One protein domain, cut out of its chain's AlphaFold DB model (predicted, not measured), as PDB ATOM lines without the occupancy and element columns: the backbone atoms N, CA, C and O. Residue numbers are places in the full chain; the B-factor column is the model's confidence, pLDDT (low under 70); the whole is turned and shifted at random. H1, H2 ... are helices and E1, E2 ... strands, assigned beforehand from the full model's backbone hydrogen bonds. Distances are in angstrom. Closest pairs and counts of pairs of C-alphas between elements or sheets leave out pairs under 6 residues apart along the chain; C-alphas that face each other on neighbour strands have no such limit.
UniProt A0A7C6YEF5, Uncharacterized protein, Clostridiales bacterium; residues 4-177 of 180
ATOM      1  N   THR A   4     -37.700  82.445   3.310       88.75
ATOM      2  CA  THR A   4     -38.588  81.859   4.326       88.75
ATOM      3  C   THR A   4     -39.487  80.754   3.761       88.75
ATOM      4  O   THR A   4     -39.684  79.730   4.416       88.75
ATOM      5  N   LYS A   5     -39.994  80.904   2.525       87.94
ATOM      6  CA  LYS A   5     -40.796  79.857   1.864       87.94
ATOM      7  C   LYS A   5     -39.939  78.629   1.563       87.94
ATOM      8  O   LYS A   5     -40.363  77.514   1.847       87.94
ATOM      9  N   ALA A   6     -38.720  78.838   1.063       91.38
ATOM     10  CA  ALA A   6     -37.785  77.752   0.770       91.38
ATOM     11  C   ALA A   6     -37.412  76.949   2.030       91.38
ATOM     12  O   ALA A   6     -37.429  75.720   2.003       91.38
ATOM     13  N   LYS A   7     -37.154  77.629   3.155       91.56
ATOM     14  CA  LYS A   7     -36.867  76.977   4.441       91.56
ATOM     15  C   LYS A   7     -38.028  76.095   4.919       91.56
ATOM     16  O   LYS A   7     -37.793  74.961   5.326       91.56
ATOM     17  N   ASN A   8     -39.268  76.583   4.845       93.88
ATOM     18  CA  ASN A   8     -40.438  75.799   5.256       93.88
ATOM     19  C   ASN A   8     -40.654  74.573   4.367       93.88
ATOM     20  O   ASN A   8     -40.913  73.489   4.886       93.88
ATOM     21  N   ILE A   9     -40.505  74.725   3.049       94.12
ATOM     22  CA  ILE A   9     -40.610  73.602   2.108       94.12
ATOM     23  C   ILE A   9     -39.563  72.530   2.443       94.12
ATOM     24  O   ILE A   9     -39.896  71.348   2.482       94.12
ATOM     25  N   LEU A  10     -38.328  72.934   2.761       94.44
ATOM     26  CA  LEU A  10     -37.250  72.007   3.109       94.44
ATOM     27  C   LEU A  10     -37.523  71.253   4.421       94.44
ATOM     28  O   LEU A  10     -37.316  70.042   4.481       94.44
ATOM     29  N   ILE A  11     -38.046  71.931   5.448       95.31
ATOM     30  CA  ILE A  11     -38.433  71.289   6.718       95.31
ATOM     31  C   ILE A  11     -39.561  70.275   6.495       95.31
ATOM     32  O   ILE A  11     -39.484  69.150   6.988       95.31
ATOM     33  N   ILE A  12     -40.591  70.645   5.730       96.56
ATOM     34  CA  ILE A  12     -41.728  69.760   5.440       96.56
ATOM     35  C   ILE A  12     -41.265  68.537   4.636       96.56
ATOM     36  O   ILE A  12     -41.632  67.414   4.973       96.56
ATOM     37  N   ALA A  13     -40.414  68.726   3.625       95.94
ATOM     38  CA  ALA A  13     -39.865  67.627   2.832       95.94
ATOM     39  C   ALA A  13     -39.047  66.640   3.686       95.94
ATOM     40  O   ALA A  13     -39.189  65.423   3.537       95.94
ATOM     41  N   LEU A  14     -38.239  67.148   4.626       96.00
ATOM     42  CA  LEU A  14     -37.484  66.313   5.561       96.00
ATOM     43  C   LEU A  14     -38.414  65.521   6.495       96.00
ATOM     44  O   LEU A  14     -38.194  64.330   6.710       96.00
ATOM     45  N   LEU A  15     -39.476  66.151   7.010       97.38
ATOM     46  CA  LEU A  15     -40.473  65.480   7.853       97.38
ATOM     47  C   LEU A  15     -41.199  64.360   7.106       97.38
ATOM     48  O   LEU A  15     -41.334  63.265   7.646       97.38
ATOM     49  N   ILE A  16     -41.619  64.608   5.864       97.25
ATOM     50  CA  ILE A  16     -42.270  63.591   5.029       97.25
ATOM     51  C   ILE A  16     -41.311  62.425   4.781       97.25
ATOM     52  O   ILE A  16     -41.696  61.272   4.948       97.25
ATOM     53  N   THR A  17     -40.048  62.709   4.454       96.81
ATOM     54  CA  THR A  17     -39.033  61.671   4.218       96.81
ATOM     55  C   THR A  17     -38.831  60.804   5.460       96.81
ATOM     56  O   THR A  17     -38.908  59.579   5.382       96.81
ATOM     57  N   ASN A  18     -38.657  61.426   6.628       96.88
ATOM     58  CA  ASN A  18     -38.519  60.706   7.892       96.88
ATOM     59  C   ASN A  18     -39.778  59.893   8.236       96.88
ATOM     60  O   ASN A  18     -39.658  58.772   8.728       96.88
ATOM     61  N   ALA A  19     -40.975  60.411   7.941       97.00
ATOM     62  CA  ALA A  19     -42.230  59.692   8.150       97.00
ATOM     63  C   ALA A  19     -42.355  58.464   7.234       97.00
ATOM     64  O   ALA A  19     -42.756  57.394   7.697       97.00
ATOM     65  N   VAL A  20     -41.963  58.577   5.962       97.38
ATOM     66  CA  VAL A  20     -41.940  57.449   5.017       97.38
ATOM     67  C   VAL A  20     -40.932  56.388   5.468       97.38
ATOM     68  O   VAL A  20     -41.272  55.204   5.513       97.38
ATOM     69  N   ILE A  21     -39.724  56.789   5.879       94.88
ATOM     70  CA  ILE A  21     -38.710  55.865   6.415       94.88
ATOM     71  C   ILE A  21     -39.237  55.158   7.672       94.88
ATOM     72  O   ILE A  21     -39.161  53.934   7.769       94.88
ATOM     73  N   GLY A  22     -39.822  55.903   8.613       94.50
ATOM     74  CA  GLY A  22     -40.382  55.333   9.838       94.50
ATOM     75  C   GLY A  22     -41.515  54.342   9.561       94.50
ATOM     76  O   GLY A  22     -41.539  53.254  10.133       94.50
ATOM     77  N   THR A  23     -42.416  54.682   8.636       94.69
ATOM     78  CA  THR A  23     -43.561  53.833   8.272       94.69
ATOM     79  C   THR A  23     -43.113  52.555   7.570       94.69
ATOM     80  O   THR A  23     -43.518  51.465   7.962       94.69
ATOM     81  N   THR A  24     -42.234  52.660   6.570       93.69
ATOM     82  CA  THR A  24     -41.711  51.485   5.846       93.69
ATOM     83  C   THR A  24     -40.932  50.550   6.770       93.69
ATOM     84  O   THR A  24     -41.085  49.331   6.688       93.69
ATOM     85  N   TYR A  25     -40.152  51.099   7.704       91.25
ATOM     86  CA  TYR A  25     -39.457  50.308   8.717       91.25
ATOM     87  C   TYR A  25     -40.427  49.587   9.666       91.25
ATOM     88  O   TYR A  25     -40.233  48.407   9.963       91.25
ATOM     89  N   ALA A  26     -41.481  50.273  10.119       89.75
ATOM     90  CA  ALA A  26     -42.493  49.690  10.995       89.75
ATOM     91  C   ALA A  26     -43.262  48.546  10.314       89.75
ATOM     92  O   ALA A  26     -43.424  47.487  10.921       89.75
ATOM     93  N   LEU A  27     -43.662  48.730   9.050       92.06
ATOM     94  CA  LEU A  27     -44.326  47.692   8.254       92.06
ATOM     95  C   LEU A  27     -43.429  46.459   8.099       92.06
ATOM     96  O   LEU A  27     -43.842  45.356   8.449       92.06
ATOM     97  N   LYS A  28     -42.160  46.651   7.714       88.88
ATOM     98  CA  LYS A  28     -41.191  45.552   7.581       88.88
ATOM     99  C   LYS A  28     -41.002  44.767   8.884       88.88
ATOM    100  O   LYS A  28     -40.850  43.544   8.872       88.88
ATOM    101  N   LEU A  29     -40.984  45.458  10.027       83.69
ATOM    102  CA  LEU A  29     -40.850  44.810  11.331       83.69
ATOM    103  C   LEU A  29     -42.091  43.981  11.689       83.69
ATOM    104  O   LEU A  29     -41.952  42.887  12.237       83.69
ATOM    105  N   GLN A  30     -43.287  44.488  11.379       86.25
ATOM    106  CA  GLN A  30     -44.535  43.753  11.581       86.25
ATOM    107  C   GLN A  30     -44.602  42.502  10.704       86.25
ATOM    108  O   GLN A  30     -44.876  41.428  11.236       86.25
ATOM    109  N   GLU A  31     -44.278  42.618   9.415       88.38
ATOM    110  CA  GLU A  31     -44.216  41.485   8.481       88.38
ATOM    111  C   GLU A  31     -43.260  40.399   8.983       88.38
ATOM    112  O   GLU A  31     -43.632  39.234   9.081       88.38
ATOM    113  N   THR A  32     -42.048  40.786   9.394       84.00
ATOM    114  CA  THR A  32     -41.051  39.834   9.913       84.00
ATOM    115  C   THR A  32     -41.559  39.120  11.169       84.00
ATOM    116  O   THR A  32     -41.371  37.917  11.325       84.00
ATOM    117  N   ARG A  33     -42.215  39.847  12.083       85.12
ATOM    118  CA  ARG A  33     -42.771  39.259  13.308       85.12
ATOM    119  C   ARG A  33     -43.912  38.286  13.006       85.12
ATOM    120  O   ARG A  33     -44.008  37.258  13.665       85.12
ATOM    121  N   GLN A  34     -44.768  38.610  12.037       88.44
ATOM    122  CA  GLN A  34     -45.833  37.711  11.591       88.44
ATOM    123  C   GLN A  34     -45.260  36.456  10.928       88.44
ATOM    124  O   GLN A  34     -45.708  35.361  11.249       88.44
ATOM    125  N   ALA A  35     -44.233  36.601  10.085       87.31
ATOM    126  CA  ALA A  35     -43.545  35.474   9.463       87.31
ATOM    127  C   ALA A  35     -42.953  34.522  10.512       87.31
ATOM    128  O   ALA A  35     -43.205  33.327  10.454       87.31
ATOM    129  N   TRP A  36     -42.258  35.043  11.529       87.00
ATOM    130  CA  TRP A  36     -41.682  34.211  12.595       87.00
ATOM    131  C   TRP A  36     -42.743  33.499  13.435       87.00
ATOM    132  O   TRP A  36     -42.544  32.358  13.840       87.00
ATOM    133  N   ALA A  37     -43.876  34.155  13.693       87.38
ATOM    134  CA  ALA A  37     -44.991  33.525  14.391       87.38
ATOM    135  C   ALA A  37     -45.627  32.400  13.554       87.38
ATOM    136  O   ALA A  37     -45.930  31.339  14.093       87.38
ATOM    137  N   ALA A  38     -45.786  32.609  12.244       88.12
ATOM    138  CA  ALA A  38     -46.274  31.580  11.329       88.12
ATOM    139  C   ALA A  38     -45.285  30.407  11.216       88.12
ATOM    140  O   ALA A  38     -45.687  29.253  11.315       88.12
ATOM    141  N   GLU A  39     -43.984  30.687  11.096       88.31
ATOM    142  CA  GLU A  39     -42.929  29.668  11.097       88.31
ATOM    143  C   GLU A  39     -42.925  28.841  12.389       88.31
ATOM    144  O   GLU A  39     -42.728  27.633  12.338       88.31
ATOM    145  N   ALA A  40     -43.128  29.466  13.554       87.12
ATOM    146  CA  ALA A  40     -43.241  28.759  14.833       87.12
ATOM    147  C   ALA A  40     -44.452  27.816  14.869       87.12
ATOM    148  O   ALA A  40     -44.316  26.674  15.306       87.12
ATOM    149  N   ALA A  41     -45.605  28.257  14.357       87.38
ATOM    150  CA  ALA A  41     -46.791  27.409  14.252       87.38
ATOM    151  C   ALA A  41     -46.547  26.208  13.324       87.38
ATOM    152  O   ALA A  41     -46.755  25.070  13.732       87.38
ATOM    153  N   HIS A  42     -46.006  26.442  12.124       89.12
ATOM    154  CA  HIS A  42     -45.708  25.372  11.167       89.12
ATOM    155  C   HIS A  42     -44.645  24.389  11.667       89.12
ATOM    156  O   HIS A  42     -44.762  23.191  11.433       89.12
ATOM    157  N   ALA A  43     -43.613  24.872  12.367       86.88
ATOM    158  CA  ALA A  43     -42.629  23.994  12.991       86.88
ATOM    159  C   ALA A  43     -43.279  23.124  14.073       86.88
ATOM    160  O   ALA A  43     -43.017  21.928  14.121       86.88
ATOM    161  N   THR A  44     -44.167  23.695  14.889       86.75
ATOM    162  CA  THR A  44     -44.890  22.935  15.919       86.75
ATOM    163  C   THR A  44     -45.737  21.825  15.296       86.75
ATOM    164  O   THR A  44     -45.609  20.671  15.689       86.75
ATOM    165  N   GLU A  45     -46.521  22.152  14.264       88.75
ATOM    166  CA  GLU A  45     -47.336  21.182  13.517       88.75
ATOM    167  C   GLU A  45     -46.482  20.073  12.884       88.75
ATOM    168  O   GLU A  45     -46.848  18.898  12.923       88.75
ATOM    169  N   TYR A  46     -45.329  20.428  12.310       88.62
ATOM    170  CA  TYR A  46     -44.418  19.461  11.702       88.62
ATOM    171  C   TYR A  46     -43.838  18.489  12.735       88.62
ATOM    172  O   TYR A  46     -43.842  17.283  12.500       88.62
ATOM    173  N   PHE A  47     -43.369  18.999  13.877       87.81
ATOM    174  CA  PHE A  47     -42.805  18.180  14.953       87.81
ATOM    175  C   PHE A  47     -43.864  17.282  15.610       87.81
ATOM    176  O   PHE A  47     -43.596  16.109  15.868       87.81
ATOM    177  N   GLU A  48     -45.093  17.775  15.775       87.75
ATOM    178  CA  GLU A  48     -46.224  16.963  16.236       87.75
ATOM    179  C   GLU A  48     -46.545  15.829  15.246       87.75
ATOM    180  O   GLU A  48     -46.746  14.684  15.654       87.75
ATOM    181  N   ALA A  49     -46.515  16.108  13.937       88.25
ATOM    182  CA  ALA A  49     -46.793  15.113  12.900       88.25
ATOM    183  C   ALA A  49     -45.768  13.965  12.860       88.25
ATOM    184  O   ALA A  49     -46.130  12.833  12.532       88.25
ATOM    185  N   ILE A  50     -44.505  14.236  13.202       88.19
ATOM    186  CA  ILE A  50     -43.454  13.211  13.314       88.19
ATOM    187  C   ILE A  50     -43.397  12.559  14.708       88.19
ATOM    188  O   ILE A  50     -42.568  11.676  14.928       88.19
ATOM    189  N   GLY A  51     -44.288  12.948  15.627       85.56
ATOM    190  CA  GLY A  51     -44.412  12.361  16.961       85.56
ATOM    191  C   GLY A  51     -43.376  12.850  17.974       85.56
ATOM    192  O   GLY A  51     -43.075  12.118  18.914       85.56
ATOM    193  N   VAL A  52     -42.829  14.052  17.783       86.25
ATOM    194  CA  VAL A  52     -41.793  14.645  18.638       86.25
ATOM    195  C   VAL A  52     -42.391  15.764  19.481       86.25
ATOM    196  O   VAL A  52     -43.001  16.698  18.958       86.25
ATOM    197  N   SER A  53     -42.195  15.690  20.796       84.00
ATOM    198  CA  SER A  53     -42.706  16.684  21.739       84.00
ATOM    199  C   SER A  53     -41.779  17.899  21.804       84.00
ATOM    200  O   SER A  53     -40.585  17.780  22.086       84.00
ATOM    201  N   LEU A  54     -42.345  19.086  21.571       84.25
ATOM    202  CA  LEU A  54     -41.684  20.376  21.779       84.25
ATOM    203  C   LEU A  54     -42.134  20.947  23.129       84.25
ATOM    204  O   LEU A  54     -43.187  21.577  23.219       84.25
ATOM    205  N   ASN A  55     -41.338  20.738  24.179       82.44
ATOM    206  CA  ASN A  55     -41.616  21.273  25.519       82.44
ATOM    207  C   ASN A  55     -41.110  22.719  25.705       82.44
ATOM    208  O   ASN A  55     -41.308  23.316  26.762       82.44
ATOM    209  N   ALA A  56     -40.475  23.284  24.676       79.75
ATOM    210  CA  ALA A  56     -39.849  24.599  24.698       79.75
ATOM    211  C   ALA A  56     -40.724  25.689  24.053       79.75
ATOM    212  O   ALA A  56     -41.385  25.468  23.037       79.75
ATOM    213  N   GLU A  57     -40.674  26.909  24.596       81.38
ATOM    214  CA  GLU A  57     -41.324  28.071  23.978       81.38
ATOM    215  C   GLU A  57     -40.494  28.567  22.784       81.38
ATOM    216  O   GLU A  57     -39.344  28.974  22.939       81.38
ATOM    217  N   ILE A  58     -41.075  28.571  21.579       84.75
ATOM    218  CA  ILE A  58     -40.380  29.036  20.371       84.75
ATOM    219  C   ILE A  58     -40.373  30.577  20.342       84.75
ATOM    220  O   ILE A  58     -41.425  31.202  20.160       84.75
ATOM    221  N   PRO A  59     -39.207  31.243  20.453       81.38
ATOM    222  CA  PRO A  59     -39.147  32.697  20.435       81.38
ATOM    223  C   PRO A  59     -39.510  33.265  19.055       81.38
ATOM    224  O   PRO A  59     -38.717  33.256  18.114       81.38
ATOM    225  N   ALA A  60     -40.691  33.877  18.953       77.19
ATOM    226  CA  ALA A  60     -41.207  34.475  17.714       77.19
ATOM    227  C   ALA A  60     -40.786  35.946  17.488       77.19
ATOM    228  O   ALA A  60     -41.348  36.647  16.642       77.19
ATOM    229  N   LYS A  61     -39.832  36.475  18.269       81.00
ATOM    230  CA  LYS A  61     -39.427  37.888  18.186       81.00
ATOM    231  C   LYS A  61     -38.129  38.054  17.387       81.00
ATOM    232  O   LYS A  61     -37.097  37.596  17.869       81.00
ATOM    233  N   PRO A  62     -38.135  38.818  16.275       82.19
ATOM    234  CA  PRO A  62     -36.927  39.119  15.515       82.19
ATOM    235  C   PRO A  62     -35.859  39.806  16.364       82.19
ATOM    236  O   PRO A  62     -36.117  40.842  16.988       82.19
ATOM    237  N   VAL A  63     -34.647  39.252  16.358       88.31
ATOM    238  CA  VAL A  63     -33.481  39.809  17.055       88.31
ATOM    239  C   VAL A  63     -32.371  40.102  16.049       88.31
ATOM    240  O   VAL A  63     -32.201  39.410  15.045       88.31
ATOM    241  N   ARG A  64     -31.610  41.169  16.306       89.31
ATOM    242  CA  ARG A  64     -30.369  41.467  15.588       89.31
ATOM    243  C   ARG A  64     -29.200  41.418  16.558       89.31
ATOM    244  O   ARG A  64     -29.192  42.195  17.514       89.31
ATOM    245  N   LEU A  65     -28.229  40.552  16.292       89.69
ATOM    246  CA  LEU A  65     -27.061  40.341  17.144       89.69
ATOM    247  C   LEU A  65     -25.761  40.586  16.366       89.69
ATOM    248  O   LEU A  65     -25.666  40.196  15.195       89.69
ATOM    249  N   PRO A  66     -24.772  41.269  16.972       91.12
ATOM    250  CA  PRO A  66     -23.424  41.330  16.425       91.12
ATOM    251  C   PRO A  66     -22.669  40.033  16.717       91.12
ATOM    252  O   PRO A  66     -23.048  39.303  17.629       91.12
ATOM    253  N   VAL A  67     -21.581  39.796  15.989       89.12
ATOM    254  CA  VAL A  67     -20.547  38.840  16.413       89.12
ATOM    255  C   VAL A  67     -19.851  39.354  17.667       89.12
ATOM    256  O   VAL A  67     -19.819  40.568  17.907       89.12
ATOM    257  N   LEU A  68     -19.273  38.450  18.447       87.12
ATOM    258  CA  LEU A  68     -18.418  38.812  19.567       87.12
ATOM    259  C   LEU A  68     -16.996  38.341  19.293       87.12
ATOM    260  O   LEU A  68     -16.791  37.224  18.843       87.12
ATOM    261  N   PHE A  69     -16.024  39.189  19.592       85.00
ATOM    262  CA  PHE A  69     -14.621  38.812  19.663       85.00
ATOM    263  C   PHE A  69     -14.337  38.369  21.089       85.00
ATOM    264  O   PHE A  69     -14.596  39.120  22.035       85.00
ATOM    265  N   VAL A  70     -13.864  37.145  21.239       83.38
ATOM    266  CA  VAL A  70     -13.652  36.470  22.510       83.38
ATOM    267  C   VAL A  70     -12.164  36.252  22.682       83.38
ATOM    268  O   VAL A  70     -11.520  35.714  21.791       83.38
ATOM    269  N   ARG A  71     -11.620  36.664  23.825       78.50
ATOM    270  CA  ARG A  71     -10.219  36.423  24.169       78.50
ATOM    271  C   ARG A  71     -10.124  35.287  25.178       78.50
ATOM    272  O   ARG A  71     -10.859  35.317  26.165       78.50
ATOM    273  N   PHE A  72      -9.208  34.352  24.961       74.62
ATOM    274  CA  PHE A  72      -8.908  33.265  25.896       74.62
ATOM    275  C   PHE A  72      -7.651  33.599  26.689       74.62
ATOM    276  O   PHE A  72      -6.675  34.090  26.116       74.62
ATOM    277  N   ASP A  73      -7.679  33.327  27.991       67.88
ATOM    278  CA  ASP A  73      -6.458  33.293  28.794       67.88
ATOM    279  C   ASP A  73      -5.969  31.836  28.890       67.88
ATOM    280  O   ASP A  73      -6.784  30.908  28.932       67.88
ATOM    281  N   PRO A  74      -4.645  31.597  28.867       59.22
ATOM    282  CA  PRO A  74      -4.104  30.256  29.035       59.22
ATOM    283  C   PRO A  74      -4.505  29.720  30.413       59.22
ATOM    284  O   PRO A  74      -4.265  30.379  31.421       59.22
ATOM    285  N   ALA A  75      -5.119  28.534  30.407       54.81
ATOM    286  CA  ALA A  75      -5.780  27.885  31.536       54.81
ATOM    287  C   ALA A  75      -5.107  28.139  32.894       54.81
ATOM    288  O   ALA A  75      -4.000  27.666  33.164       54.81
ATOM    289  N   THR A  76      -5.820  28.831  33.778       51.03
ATOM    290  CA  THR A  76      -5.666  28.632  35.217       51.03
ATOM    291  C   THR A  76      -6.237  27.252  35.559       51.03
ATOM    292  O   THR A  76      -7.269  26.867  35.025       51.03
ATOM    293  N   GLU A  77      -5.569  26.463  36.411       53.28
ATOM    294  CA  GLU A  77      -5.972  25.080  36.768       53.28
ATOM    295  C   GLU A  77      -7.345  24.963  37.470       53.28
ATOM    296  O   GLU A  77      -7.742  23.876  37.890       53.28
ATOM    297  N   ASP A  78      -8.086  26.059  37.596       47.16
ATOM    298  CA  ASP A  78      -9.340  26.139  38.327       47.16
ATOM    299  C   ASP A  78     -10.497  26.125  37.323       47.16
ATOM    300  O   ASP A  78     -10.968  27.164  36.886       47.16
ATOM    301  N   GLY A  79     -10.919  24.928  36.905       50.94
ATOM    302  CA  GLY A  79     -11.956  24.690  35.887       50.94
ATOM    303  C   GLY A  79     -13.382  25.107  36.283       50.94
ATOM    304  O   GLY A  79     -14.336  24.373  36.019       50.94
ATOM    305  N   SER A  80     -13.546  26.262  36.925       49.22
ATOM    306  CA  SER A  80     -14.826  26.862  37.291       49.22
ATOM    307  C   SER A  80     -14.858  28.352  36.941       49.22
ATOM    308  O   SER A  80     -15.114  29.201  37.796       49.22
ATOM    309  N   GLY A  81     -14.607  28.685  35.677       55.16
ATOM    310  CA  GLY A  81     -14.912  30.014  35.160       55.16
ATOM    311  C   GLY A  81     -16.412  30.314  35.272       55.16
ATOM    312  O   GLY A  81     -17.257  29.502  34.885       55.16
ATOM    313  N   GLU A  82     -16.766  31.481  35.811       60.25
ATOM    314  CA  GLU A  82     -18.145  31.968  35.778       60.25
ATOM    315  C   GLU A  82     -18.634  32.061  34.320       60.25
ATOM    316  O   GLU A  82     -17.858  32.424  33.428       60.25
ATOM    317  N   PRO A  83     -19.915  31.756  34.035       66.56
ATOM    318  CA  PRO A  83     -20.435  31.839  32.678       66.56
ATOM    319  C   PRO A  83     -20.315  33.275  32.158       66.56
ATOM    320  O   PRO A  83     -20.998  34.187  32.633       66.56
ATOM    321  N   VAL A  84     -19.474  33.477  31.144       77.94
ATOM    322  CA  VAL A  84     -19.297  34.797  30.539       77.94
ATOM    323  C   VAL A  84     -20.547  35.162  29.749       77.94
ATOM    324  O   VAL A  84     -21.031  34.398  28.915       77.94
ATOM    325  N   CYS A  85     -21.094  36.342  30.029       75.56
ATOM    326  CA  CYS A  85     -22.362  36.791  29.467       75.56
ATOM    327  C   CYS A  85     -22.197  38.126  28.734       75.56
ATOM    328  O   CYS A  85     -21.639  39.082  29.272       75.56
ATOM    329  N   ASP A  86     -22.762  38.227  27.529       75.31
ATOM    330  CA  ASP A  86     -22.957  39.496  26.830       75.31
ATOM    331  C   ASP A  86     -24.380  40.019  27.080       75.31
ATOM    332  O   ASP A  86     -25.334  39.755  26.337       75.31
ATOM    333  N   GLY A  87     -24.545  40.768  28.170       78.88
ATOM    334  CA  GLY A  87     -25.859  41.212  28.626       78.88
ATOM    335  C   GLY A  87     -26.700  40.029  29.105       78.88
ATOM    336  O   GLY A  87     -26.486  39.537  30.204       78.88
ATOM    337  N   ARG A  88     -27.669  39.590  28.291       80.19
ATOM    338  CA  ARG A  88     -28.564  38.460  28.616       80.19
ATOM    339  C   ARG A  88     -28.194  37.144  27.931       80.19
ATOM    340  O   ARG A  88     -28.859  36.147  28.175       80.19
ATOM    341  N   TYR A  89     -27.218  37.162  27.026       83.69
ATOM    342  CA  TYR A  89     -26.841  35.989  26.243       83.69
ATOM    343  C   TYR A  89     -25.569  35.386  26.817       83.69
ATOM    344  O   TYR A  89     -24.572  36.094  26.986       83.69
ATOM    345  N   ARG A  90     -25.608  34.089  27.106       84.69
ATOM    346  CA  ARG A  90     -24.434  33.339  27.549       84.69
ATOM    347  C   ARG A  90     -23.481  33.132  26.373       84.69
ATOM    348  O   ARG A  90     -23.937  32.958  25.244       84.69
ATOM    349  N   VAL A  91     -22.180  33.157  26.634       83.44
ATOM    350  CA  VAL A  91     -21.153  32.727  25.686       83.44
ATOM    351  C   VAL A  91     -20.698  31.330  26.098       83.44
ATOM    352  O   VAL A  91     -20.236  31.137  27.219       83.44
ATOM    353  N   GLU A  92     -20.878  30.356  25.214       80.81
ATOM    354  CA  GLU A  92     -20.440  28.974  25.388       80.81
ATOM    355  C   GLU A  92     -19.380  28.634  24.337       80.81
ATOM    356  O   GLU A  92     -19.413  29.085  23.189       80.81
ATOM    357  N   THR A  93     -18.420  27.815  24.737       74.31
ATOM    358  CA  THR A  93     -17.448  27.195  23.841       74.31
ATOM    359  C   THR A  93     -17.914  25.775  23.543       74.31
ATOM    360  O   THR A  93     -18.372  25.064  24.436       74.31
ATOM    361  N   ALA A  94     -17.756  25.313  22.299       66.38
ATOM    362  CA  ALA A  94     -18.039  23.914  21.953       66.38
ATOM    363  C   ALA A  94     -17.155  22.914  22.736       66.38
ATOM    364  O   ALA A  94     -17.464  21.726  22.806       66.38
ATOM    365  N   ARG A  95     -16.045  23.385  23.327       62.00
ATOM    366  CA  ARG A  95     -15.176  22.618  24.225       62.00
ATOM    367  C   ARG A  95     -15.146  23.248  25.622       62.00
ATOM    368  O   ARG A  95     -14.866  24.440  25.723       62.00
ATOM    369  N   PRO A  96     -15.328  22.472  26.704       58.78
ATOM    370  CA  PRO A  96     -15.343  22.989  28.076       58.78
ATOM    371  C   PRO A  96     -13.964  23.417  28.617       58.78
ATOM    372  O   PRO A  96     -13.858  23.773  29.781       58.78
ATOM    373  N   SER A  97     -12.895  23.360  27.814       53.41
ATOM    374  CA  SER A  97     -11.513  23.549  28.279       53.41
ATOM    375  C   SER A  97     -10.955  24.966  28.110       53.41
ATOM    376  O   SER A  97      -9.772  25.167  28.371       53.41
ATOM    377  N   ALA A  98     -11.740  25.923  27.610       59.84
ATOM    378  CA  ALA A  98     -11.260  27.268  27.305       59.84
ATOM    379  C   ALA A  98     -11.997  28.312  28.149       59.84
ATOM    380  O   ALA A  98     -13.194  28.537  27.965       59.84
ATOM    381  N   GLU A  99     -11.276  28.962  29.062       64.75
ATOM    382  CA  GLU A  99     -11.820  30.055  29.865       64.75
ATOM    383  C   GLU A  99     -11.847  31.346  29.047       64.75
ATOM    384  O   GLU A  99     -10.840  31.791  28.484       64.75
ATOM    385  N   ILE A 100     -13.027  31.953  28.962       67.00
ATOM    386  CA  ILE A 100     -13.214  33.219  28.265       67.00
ATOM    387  C   ILE A 100     -12.773  34.352  29.194       67.00
ATOM    388  O   ILE A 100     -13.420  34.633  30.198       67.00
ATOM    389  N   ALA A 101     -11.704  35.050  28.828       67.06
ATOM    390  CA  ALA A 101     -11.162  36.153  29.615       67.06
ATOM    391  C   ALA A 101     -11.898  37.475  29.358       67.06
ATOM    392  O   ALA A 101     -12.107  38.282  30.264       67.06
ATOM    393  N   SER A 102     -12.266  37.746  28.101       70.94
ATOM    394  CA  SER A 102     -12.984  38.973  27.750       70.94
ATOM    395  C   SER A 102     -13.767  38.846  26.450       70.94
ATOM    396  O   SER A 102     -13.467  38.007  25.602       70.94
ATOM    397  N   VAL A 103     -14.778  39.704  26.302       80.12
ATOM    398  CA  VAL A 103     -15.706  39.699  25.171       80.12
ATOM    399  C   VAL A 103     -15.887  41.122  24.659       80.12
ATOM    400  O   VAL A 103     -16.173  42.045  25.425       80.12
ATOM    401  N   ARG A 104     -15.752  41.311  23.346       83.94
ATOM    402  CA  ARG A 104     -15.948  42.593  22.663       83.94
ATOM    403  C   ARG A 104     -16.984  42.452  21.558       83.94
ATOM    404  O   ARG A 104     -16.873  41.593  20.693       83.94
ATOM    405  N   ARG A 105     -17.971  43.347  21.530       85.75
ATOM    406  CA  ARG A 105     -18.989  43.366  20.471       85.75
ATOM    407  C   ARG A 105     -18.422  43.878  19.154       85.75
ATOM    408  O   ARG A 105     -17.799  44.938  19.118       85.75
ATOM    409  N   GLY A 106     -18.722  43.169  18.072       83.50
ATOM    410  CA  GLY A 106     -18.587  43.694  16.723       83.50
ATOM    411  C   GLY A 106     -19.555  44.852  16.465       83.50
ATOM    412  O   GLY A 106     -20.609  44.974  17.093       83.50
ATOM    413  N   GLU A 107     -19.198  45.711  15.516       84.00
ATOM    414  CA  GLU A 107     -19.983  46.909  15.187       84.00
ATOM    415  C   GLU A 107     -21.261  46.571  14.405       84.00
ATOM    416  O   GLU A 107     -22.311  47.195  14.580       84.00
ATOM    417  N   ASN A 108     -21.190  45.538  13.564       85.56
ATOM    418  CA  ASN A 108     -22.264  45.163  12.655       85.56
ATOM    419  C   ASN A 108     -23.226  44.167  13.302       85.56
ATOM    420  O   ASN A 108     -22.842  43.056  13.658       85.56
ATOM    421  N   LYS A 109     -24.508  44.541  13.387       89.12
ATOM    422  CA  LYS A 109     -25.588  43.659  13.848       89.12
ATOM    423  C   LYS A 109     -26.321  43.066  12.656       89.12
ATOM    424  O   LYS A 109     -26.867  43.806  11.835       89.12
ATOM    425  N   ARG A 110     -26.408  41.739  12.604       87.88
ATOM    426  CA  ARG A 110     -27.175  41.016  11.586       87.88
ATOM    427  C   ARG A 110     -28.432  40.430  12.208       87.88
ATOM    428  O   ARG A 110     -28.462  40.126  13.398       87.88
ATOM    429  N   GLN A 111     -29.489  40.342  11.411       87.88
ATOM    430  CA  GLN A 111     -30.685  39.612  11.810       87.88
ATOM    431  C   GLN A 111     -30.343  38.126  11.896       87.88
ATOM    432  O   GLN A 111     -29.710  37.607  10.980       87.88
ATOM    433  N   ILE A 112     -30.727  37.495  13.003       92.38
ATOM    434  CA  ILE A 112     -30.561  36.054  13.185       92.38
ATOM    435  C   ILE A 112     -31.742  35.296  12.561       92.38
ATOM    436  O   ILE A 112     -32.797  35.891  12.335       92.38
ATOM    437  N   SER A 113     -31.574  34.006  12.302       90.94
ATOM    438  CA  SER A 113     -32.626  33.067  11.931       90.94
ATOM    439  C   SER A 113     -33.582  32.818  13.100       90.94
ATOM    440  O   SER A 113     -33.236  33.037  14.264       90.94
ATOM    441  N   SER A 114     -34.806  32.394  12.788       91.94
ATOM    442  CA  SER A 114     -35.808  32.025  13.789       91.94
ATOM    443  C   SER A 114     -35.406  30.744  14.532       91.94
ATOM    444  O   SER A 114     -34.645  29.924  14.019       91.94
ATOM    445  N   ALA A 115     -35.945  30.531  15.734       91.06
ATOM    446  CA  ALA A 115     -35.797  29.246  16.421       91.06
ATOM    447  C   ALA A 115     -36.425  28.095  15.612       91.06
ATOM    448  O   ALA A 115     -35.874  27.000  15.566       91.06
ATOM    449  N   SER A 116     -37.515  28.365  14.886       91.25
ATOM    450  CA  SER A 116     -38.134  27.423  13.946       91.25
ATOM    451  C   SER A 116     -37.155  26.939  12.877       91.25
ATOM    452  O   SER A 116     -37.110  25.752  12.573       91.25
ATOM    453  N   TYR A 117     -36.320  27.830  12.339       91.81
ATOM    454  CA  TYR A 117     -35.267  27.441  11.403       91.81
ATOM    455  C   TYR A 117     -34.262  26.468  12.039       91.81
ATOM    456  O   TYR A 117     -33.878  25.488  11.401       91.81
ATOM    457  N   ALA A 118     -33.861  26.699  13.294       92.06
ATOM    458  CA  ALA A 118     -32.957  25.795  14.006       92.06
ATOM    459  C   ALA A 118     -33.583  24.410  14.233       92.06
ATOM    460  O   ALA A 118     -32.920  23.399  14.007       92.06
ATOM    461  N   LEU A 119     -34.868  24.367  14.590       91.44
ATOM    462  CA  LEU A 119     -35.638  23.129  14.710       91.44
ATOM    463  C   LEU A 119     -35.682  22.357  13.387       91.44
ATOM    464  O   LEU A 119     -35.368  21.170  13.345       91.44
ATOM    465  N   LEU A 120     -35.998  23.031  12.283       91.25
ATOM    466  CA  LEU A 120     -36.042  22.399  10.962       91.25
ATOM    467  C   LEU A 120     -34.660  21.903  10.510       91.25
ATOM    468  O   LEU A 120     -34.555  20.815   9.948       91.25
ATOM    469  N   LYS A 121     -33.586  22.655  10.793       92.00
ATOM    470  CA  LYS A 121     -32.204  22.201  10.553       92.00
ATOM    471  C   LYS A 121     -31.861  20.960  11.373       92.00
ATOM    472  O   LYS A 121     -31.213  20.064  10.842       92.00
ATOM    473  N   TYR A 122     -32.294  20.897  12.631       91.69
ATOM    474  CA  TYR A 122     -32.121  19.713  13.468       91.69
ATOM    475  C   TYR A 122     -32.864  18.504  12.889       91.69
ATOM    476  O   TYR A 122     -32.246  17.461  12.685       91.69
ATOM    477  N   ALA A 123     -34.143  18.657  12.532       90.94
ATOM    478  CA  ALA A 123     -34.921  17.586  11.911       90.94
ATOM    479  C   ALA A 123     -34.261  17.071  10.619       90.94
ATOM    480  O   ALA A 123     -34.061  15.867  10.468       90.94
ATOM    481  N   ALA A 124     -33.821  17.981   9.742       91.31
ATOM    482  CA  ALA A 124     -33.105  17.631   8.517       91.31
ATOM    483  C   ALA A 124     -31.774  16.904   8.794       91.31
ATOM    484  O   ALA A 124     -31.401  15.982   8.068       91.31
ATOM    485  N   ALA A 125     -31.048  17.292   9.849       90.94
ATOM    486  CA  ALA A 125     -29.805  16.633  10.242       90.94
ATOM    487  C   ALA A 125     -30.033  15.209  10.777       90.94
ATOM    488  O   ALA A 125     -29.206  14.335  10.522       90.94
ATOM    489  N   MET A 126     -31.131  14.967  11.499       90.56
ATOM    490  CA  MET A 126     -31.503  13.628  11.974       90.56
ATOM    491  C   MET A 126     -31.949  12.735  10.814       90.56
ATOM    492  O   MET A 126     -31.457  11.615  10.682       90.56
ATOM    493  N   GLU A 127     -32.774  13.261   9.908       89.81
ATOM    494  CA  GLU A 127     -33.205  12.547   8.701       89.81
ATOM    495  C   GLU A 127     -32.007  12.123   7.838       89.81
ATOM    496  O   GLU A 127     -31.920  10.969   7.417       89.81
ATOM    497  N   ALA A 128     -31.023  13.010   7.651       91.19
ATOM    498  CA  ALA A 128     -29.795  12.699   6.918       91.19
ATOM    499  C   ALA A 128     -28.960  11.574   7.562       91.19
ATOM    500  O   ALA A 128     -28.206  10.892   6.866       91.19
ATOM    501  N   ARG A 129     -29.090  11.369   8.879       90.56
ATOM    502  CA  ARG A 129     -28.456  10.269   9.625       90.56
ATOM    503  C   ARG A 129     -29.315   9.002   9.668       90.56
ATOM    504  O   ARG A 129     -28.842   7.970  10.135       90.56
ATOM    505  N   GLY A 130     -30.551   9.055   9.165       88.81
ATOM    506  CA  GLY A 130     -31.530   7.976   9.301       88.81
ATOM    507  C   GLY A 130     -32.049   7.814  10.732       88.81
ATOM    508  O   GLY A 130     -32.529   6.739  11.091       88.81
ATOM    509  N   GLU A 131     -31.929   8.857  11.551       87.88
ATOM    510  CA  GLU A 131     -32.373   8.886  12.941       87.88
ATOM    511  C   GLU A 131     -33.710   9.623  13.061       87.88
ATOM    512  O   GLU A 131     -34.017  10.538  12.295       87.88
ATOM    513  N   THR A 132     -34.518   9.228  14.045       84.69
ATOM    514  CA  THR A 132     -35.727   9.978  14.397       84.69
ATOM    515  C   THR A 132     -35.346  11.130  15.326       84.69
ATOM    516  O   THR A 132     -34.556  10.915  16.254       84.69
ATOM    517  N   PRO A 133     -35.863  12.354  15.099       86.31
ATOM    518  CA  PRO A 133     -35.614  13.454  16.017       86.31
ATOM    519  C   PRO A 133     -36.147  13.107  17.408       86.31
ATOM    520  O   PRO A 133     -37.187  12.465  17.542       86.31
ATOM    521  N   ARG A 134     -35.403  13.496  18.442       88.44
ATOM    522  CA  ARG A 134     -35.801  13.299  19.839       88.44
ATOM    523  C   ARG A 134     -36.629  14.481  20.322       88.44
ATOM    524  O   ARG A 134     -36.571  15.557  19.727       88.44
ATOM    525  N   ASP A 135     -37.341  14.272  21.426       89.06
ATOM    526  CA  ASP A 135     -38.058  15.334  22.133       89.06
ATOM    527  C   ASP A 135     -37.100  16.466  22.524       89.06
ATOM    528  O   ASP A 135     -35.928  16.231  22.836       89.06
ATOM    529  N   ILE A 136     -37.601  17.698  22.480       90.31
ATOM    530  CA  ILE A 136     -36.821  18.908  22.750       90.31
ATOM    531  C   ILE A 136     -37.363  19.542  24.022       90.31
ATOM    532  O   ILE A 136     -38.517  19.973  24.075       90.31
ATOM    533  N   ASP A 137     -36.501  19.609  25.030       89.81
ATOM    534  CA  ASP A 137     -36.825  20.126  26.354       89.81
ATOM    535  C   ASP A 137     -36.663  21.645  26.426       89.81
ATOM    536  O   ASP A 137     -37.452  22.310  27.095       89.81
ATOM    537  N   ASP A 138     -35.668  22.203  25.730       89.69
ATOM    538  CA  ASP A 138     -35.373  23.637  25.793       89.69
ATOM    539  C   ASP A 138     -34.729  24.181  24.508       89.69
ATOM    540  O   ASP A 138     -34.059  23.452  23.766       89.69
ATOM    541  N   ILE A 139     -34.933  25.475  24.248       91.69
ATOM    542  CA  ILE A 139     -34.387  26.206  23.100       91.69
ATOM    543  C   ILE A 139     -33.872  27.566  23.571       91.69
ATOM    544  O   ILE A 139     -34.645  28.484  23.852       91.69
ATOM    545  N   GLU A 140     -32.554  27.738  23.554       91.38
ATOM    546  CA  GLU A 140     -31.904  28.963  24.017       91.38
ATOM    547  C   GLU A 140     -31.099  29.645  22.908       91.38
ATOM    548  O   GLU A 140     -30.467  29.008  22.065       91.38
ATOM    549  N   LEU A 141     -31.095  30.981  22.927       91.25
ATOM    550  CA  LEU A 141     -30.220  31.793  22.085       91.25
ATOM    551  C   LEU A 141     -28.973  32.186  22.875       91.25
ATOM    552  O   LEU A 141     -29.071  32.900  23.875       91.25
ATOM    553  N   LEU A 142     -27.806  31.791  22.380       92.19
ATOM    554  CA  LEU A 142     -26.518  32.054  23.013       92.19
ATOM    555  C   LEU A 142     -25.454  32.436  21.983       92.19
ATOM    556  O   LEU A 142     -25.731  32.524  20.789       92.19
ATOM    557  N   TYR A 143     -24.239  32.692  22.447       89.50
ATOM    558  CA  TYR A 143     -23.065  32.885  21.608       89.50
ATOM    559  C   TYR A 143     -22.180  31.648  21.657       89.50
ATOM    560  O   TYR A 143     -21.748  31.262  22.735       89.50
ATOM    561  N   LEU A 144     -21.905  31.049  20.503       87.31
ATOM    562  CA  LEU A 144     -21.055  29.875  20.371       87.31
ATOM    563  C   LEU A 144     -19.705  30.269  19.777       87.31
ATOM    564  O   LEU A 144     -19.657  30.891  18.714       87.31
ATOM    565  N   VAL A 145     -18.620  29.873  20.441       84.62
ATOM    566  CA  VAL A 145     -17.275  29.878  19.852       84.62
ATOM    567  C   VAL A 145     -17.014  28.518  19.205       84.62
ATOM    568  O   VAL A 145     -17.028  27.489  19.893       84.62
ATOM    569  N   ASP A 146     -16.749  28.520  17.900       74.38
ATOM    570  CA  ASP A 146     -16.375  27.318  17.158       74.38
ATOM    571  C   ASP A 146     -14.856  27.091  17.200       74.38
ATOM    572  O   ASP A 146     -14.095  27.599  16.383       74.38
ATOM    573  N   GLN A 147     -14.414  26.298  18.177       66.75
ATOM    574  CA  GLN A 147     -13.006  25.914  18.336       66.75
ATOM    575  C   GLN A 147     -12.679  24.568  17.664       66.75
ATOM    576  O   GLN A 147     -11.691  23.921  18.021       66.75
ATOM    577  N   THR A 148     -13.524  24.068  16.756       60.06
ATOM    578  CA  THR A 148     -13.336  22.721  16.189       60.06
ATOM    579  C   THR A 148     -12.137  22.622  15.244       60.06
ATOM    580  O   THR A 148     -11.521  21.556  15.181       60.06
ATOM    581  N   GLU A 149     -11.750  23.724  14.594       55.38
ATOM    582  CA  GLU A 149     -10.694  23.751  13.568       55.38
ATOM    583  C   GLU A 149      -9.367  24.386  14.024       55.38
ATOM    584  O   GLU A 149      -8.385  24.351  13.281       55.38
ATOM    585  N   HIS A 150      -9.297  24.943  15.236       50.28
ATOM    586  CA  HIS A 150      -8.176  25.792  15.639       50.28
ATOM    587  C   HIS A 150      -7.226  25.156  16.665       50.28
ATOM    588  O   HIS A 150      -7.631  24.490  17.619       50.28
ATOM    589  N   ASP A 151      -5.932  25.394  16.440       50.97
ATOM    590  CA  ASP A 151      -4.820  24.997  17.303       50.97
ATOM    591  C   ASP A 151      -4.839  25.795  18.623       50.97
ATOM    592  O   ASP A 151      -5.256  26.952  18.662       50.97
ATOM    593  N   VAL A 152      -4.348  25.196  19.708       55.69
ATOM    594  CA  VAL A 152      -4.493  25.632  21.121       55.69
ATOM    595  C   VAL A 152      -3.746  26.951  21.438       55.69
ATOM    596  O   VAL A 152      -3.631  27.365  22.587       55.69
ATOM    597  N   THR A 153      -3.234  27.639  20.416       53.09
ATOM    598  CA  THR A 153      -2.390  28.844  20.516       53.09
ATOM    599  C   THR A 153      -3.124  30.116  20.066       53.09
ATOM    600  O   THR A 153      -2.495  31.136  19.789       53.09
ATOM    601  N   ILE A 154      -4.452  30.083  19.944       59.12
ATOM    602  CA  ILE A 154      -5.232  31.265  19.569       59.12
ATOM    603  C   ILE A 154      -5.670  32.021  20.822       59.12
ATOM    604  O   ILE A 154      -6.420  31.513  21.649       59.12
ATOM    605  N   SER A 155      -5.198  33.260  20.944       61.66
ATOM    606  CA  SER A 155      -5.570  34.167  22.029       61.66
ATOM    607  C   SER A 155      -6.911  34.866  21.796       61.66
ATOM    608  O   SER A 155      -7.521  35.293  22.769       61.66
ATOM    609  N   GLU A 156      -7.395  34.977  20.553       70.75
ATOM    610  CA  GLU A 156      -8.662  35.639  20.202       70.75
ATOM    611  C   GLU A 156      -9.422  34.881  19.104       70.75
ATOM    612  O   GLU A 156      -8.851  34.572  18.063       70.75
ATOM    613  N   ASP A 157     -10.714  34.636  19.313       78.50
ATOM    614  CA  ASP A 157     -11.610  33.971  18.359       78.50
ATOM    615  C   ASP A 157     -12.961  34.703  18.255       78.50
ATOM    616  O   ASP A 157     -13.235  35.667  18.976       78.50
ATOM    617  N   THR A 158     -13.824  34.272  17.339       84.31
ATOM    618  CA  THR A 158     -15.135  34.870  17.081       84.31
ATOM    619  C   THR A 158     -16.257  33.979  17.608       84.31
ATOM    620  O   THR A 158     -16.464  32.873  17.120       84.31
ATOM    621  N   ALA A 159     -17.052  34.491  18.549       87.38
ATOM    622  CA  ALA A 159     -18.324  33.877  18.904       87.38
ATOM    623  C   ALA A 159     -19.445  34.383  17.993       87.38
ATOM    624  O   ALA A 159     -19.679  35.593  17.849       87.38
ATOM    625  N   VAL A 160     -20.189  33.439  17.430       90.31
ATOM    626  CA  VAL A 160     -21.367  33.699  16.604       90.31
ATOM    627  C   VAL A 160     -22.637  33.402  17.399       90.31
ATOM    628  O   VAL A 160     -22.642  32.494  18.227       90.31
ATOM    629  N   PRO A 161     -23.731  34.155  17.202       91.81
ATOM    630  CA  PRO A 161     -25.000  33.795  17.807       91.81
ATOM    631  C   PRO A 161     -25.442  32.424  17.280       91.81
ATOM    632  O   PRO A 161     -25.394  32.168  16.076       91.81
ATOM    633  N   ALA A 162     -25.889  31.558  18.179       91.94
ATOM    634  CA  ALA A 162     -26.314  30.201  17.887       91.94
ATOM    635  C   ALA A 162     -27.541  29.826  18.721       91.94
ATOM    636  O   ALA A 162     -27.713  30.271  19.858       91.94
ATOM    637  N   TRP A 163     -28.389  28.992  18.134       93.19
ATOM    638  CA  TRP A 163     -29.490  28.331  18.814       93.19
ATOM    639  C   TRP A 163     -28.979  27.034  19.436       93.19
ATOM    640  O   TRP A 163     -28.435  26.188  18.725       93.19
ATOM    641  N   LYS A 164     -29.153  26.886  20.747       92.56
ATOM    642  CA  LYS A 164     -28.905  25.652  21.491       92.56
ATOM    643  C   LYS A 164     -30.234  24.954  21.720       92.56
ATOM    644  O   LYS A 164     -31.136  25.528  22.322       92.56
ATOM    645  N   LEU A 165     -30.341  23.730  21.223       91.88
ATOM    646  CA  LEU A 165     -31.469  22.837  21.448       91.88
ATOM    647  C   LEU A 165     -31.043  21.810  22.493       91.88
ATOM    648  O   LEU A 165     -30.058  21.100  22.280       91.88
ATOM    649  N   THR A 166     -31.765  21.727  23.603       91.50
ATOM    650  CA  THR A 166     -31.551  20.692  24.619       91.50
ATOM    651  C   THR A 166     -32.533  19.558  24.354       91.50
ATOM    652  O   THR A 166     -33.744  19.758  24.409       91.50
ATOM    653  N   LEU A 167     -32.007  18.384  24.020       90.38
ATOM    654  CA  LEU A 167     -32.779  17.187  23.700       90.38
ATOM    655  C   LEU A 167     -33.085  16.383  24.965       90.38
ATOM    656  O   LEU A 167     -32.303  16.382  25.924       90.38
ATOM    657  N   ALA A 168     -34.155  15.595  24.909       85.69
ATOM    658  CA  ALA A 168     -34.460  14.598  25.918       85.69
ATOM    659  C   ALA A 168     -33.275  13.632  26.080       85.69
ATOM    660  O   ALA A 168     -32.826  12.979  25.132       85.69
ATOM    661  N   GLY A 169     -32.743  13.576  27.303       81.31
ATOM    662  CA  GLY A 169     -31.507  12.859  27.635       81.31
ATOM    663  C   GLY A 169     -30.290  13.760  27.882       81.31
ATOM    664  O   GLY A 169     -29.225  13.241  28.207       81.31
ATOM    665  N   GLY A 170     -30.440  15.084  27.779       82.31
ATOM    666  CA  GLY A 170     -29.400  16.063  28.120       82.31
ATOM    667  C   GLY A 170     -28.361  16.302  27.021       82.31
ATOM    668  O   GLY A 170     -27.376  17.000  27.252       82.31
ATOM    669  N   GLU A 171     -28.567  15.737  25.830       87.25
ATOM    670  CA  GLU A 171     -27.742  16.024  24.657       87.25
ATOM    671  C   GLU A 171     -28.093  17.407  24.096       87.25
ATOM    672  O   GLU A 171     -29.261  17.783  24.035       87.25
ATOM    673  N   THR A 172     -27.088  18.173  23.677       89.12
ATOM    674  CA  THR A 172     -27.283  19.528  23.146       89.12
ATOM    675  C   THR A 172     -26.909  19.594  21.675       89.12
ATOM    676  O   THR A 172     -25.822  19.161  21.291       89.12
ATOM    677  N   PHE A 173     -27.768  20.201  20.863       89.25
ATOM    678  CA  PHE A 173     -27.530  20.441  19.445       89.25
ATOM    679  C   PHE A 173     -27.420  21.942  19.177       89.25
ATOM    680  O   PHE A 173     -28.275  22.718  19.601       89.25
ATOM    681  N   TYR A 174     -26.375  22.359  18.464       90.94
ATOM    682  CA  TYR A 174     -26.113  23.767  18.174       90.94
ATOM    683  C   TYR A 174     -26.371  24.078  16.698       90.94
ATOM    684  O   TYR A 174     -25.918  23.353  15.814       90.94
ATOM    685  N   VAL A 175     -27.061  25.188  16.426       91.62
ATOM    686  CA  VAL A 175     -27.302  25.697  15.068       91.62
ATOM    687  C   VAL A 175     -26.857  27.149  14.974       91.62
ATOM    688  O   VAL A 175     -27.310  27.990  15.748       91.62
ATOM    689  N   ASN A 176     -26.013  27.471  13.992       91.56
ATOM    690  CA  ASN A 176     -25.600  28.849  13.726       91.56
ATOM    691  C   ASN A 176     -26.825  29.725  13.402       91.56
ATOM    692  O   ASN A 176     -27.577  29.466  12.457       91.56
ATOM    693  N   ALA A 177     -27.018  30.789  14.182       90.88
ATOM    694  CA  ALA A 177     -28.177  31.657  14.060       90.88
ATOM    695  C   ALA A 177     -28.033  32.687  12.927       90.88
ATOM    696  O   ALA A 177     -28.957  33.450  12.692       90.88
TER     697      ALA A 177
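AT A GLANCE: This is residues 4 to 177 of the 180 residues of an uncharacterized protein of Clostridiales bacterium (UniProt A0A7C6YEF5). A strongly twisted sheet of six strands, with sharp bends in E3, E4 and E5, makes the body, and the shorter helix H2 packs on it with residues 115 to 122. The long helix H1 packs on H2 with residues 36 to 43, and its residues 4 to 28 stick out as a free arm that makes much of the length. The printed part has 174 residues, with two named helices and six named strands in the order H1 E1 E2 E3 H2 E4 E5 E6. The sheet is branched and mixed, E2 and E4 being parallel and the other neighbour pairs antiparallel; the class is mixed, helices and strands. The whole is loose, with a radius of gyration of the C-alphas of 21.3 A and spans of 72 by 47 by 25 A.

HOW THE PARTS SIT: E5, residues 156 to 167, has three neighbours and bends by 65 degrees at residue 161. On one side of it are E1, residues 64 to 72, and E6, residues 172 to 176; on the other side is E4, residues 136 to 145. The pairing is staggered: E5 pairs with E1 over residues 156 to 159, with E4 over 159 to 167 and with E6 over 162 to 166. N 68 and O 159 are 2.9 A apart, N 142 and O 162 2.9 A, and N 163 and O 175 2.8 A, each within hydrogen-bond range. E4, E5 and E6 form a meander, each strand the antiparallel neighbour of the one before, with hairpins E4 and E5, and E5 and E6. E3, residues 100 to 111, is an edge strand antiparallel to E1, with N 69 and O 104 at 2.8 A. E2, residues 89 to 93, is an edge strand parallel to E4, with N 143 and O 90 at 2.8 A. H2, residues 115 to 129, is on the sheet at a height over the sheet of 7.5 A. It lies over E6 and only just over E5, on which 3 of its C-alphas fall, and runs across the strands, at 68 degrees to E6 on the local plane. The closest C-alphas of H2 and E6 are those of Ala 118 and Val 175, 5.8 A apart. H1, residues 4 to 49, is not on the sheet. It touches H2 with residues 36 to 43 alone, at a steep tilt of 39 degrees, the same way; the closest C-alphas are those of Ala 40 and Ser 116, 5.4 A apart. In H1 and H2 every O i to N i+4 pair is within hydrogen-bond range.

IN THESE COORDINATES: H1 begins at C-alpha 4, (-38.588, 81.859, 4.326), and is 67.8 A long. E5 measures 30.6 A, E1 25.2 A, E3 24.8 A, E4 22.6 A and H2 21.5 A; E6 ends at C-alpha 176, (-25.600, 28.849, 13.726).

THE WHOLE: The C-alphas farthest apart, those of Thr 4 and Gly 130, are 74.4 A apart. The printed part has no cut; the links H1 to E1 and E1 to E2 are long. Mean pLDDT of the printed part is 83.1, and residues 73 to 83, 94 to 101 and 147 to 155 are under 70.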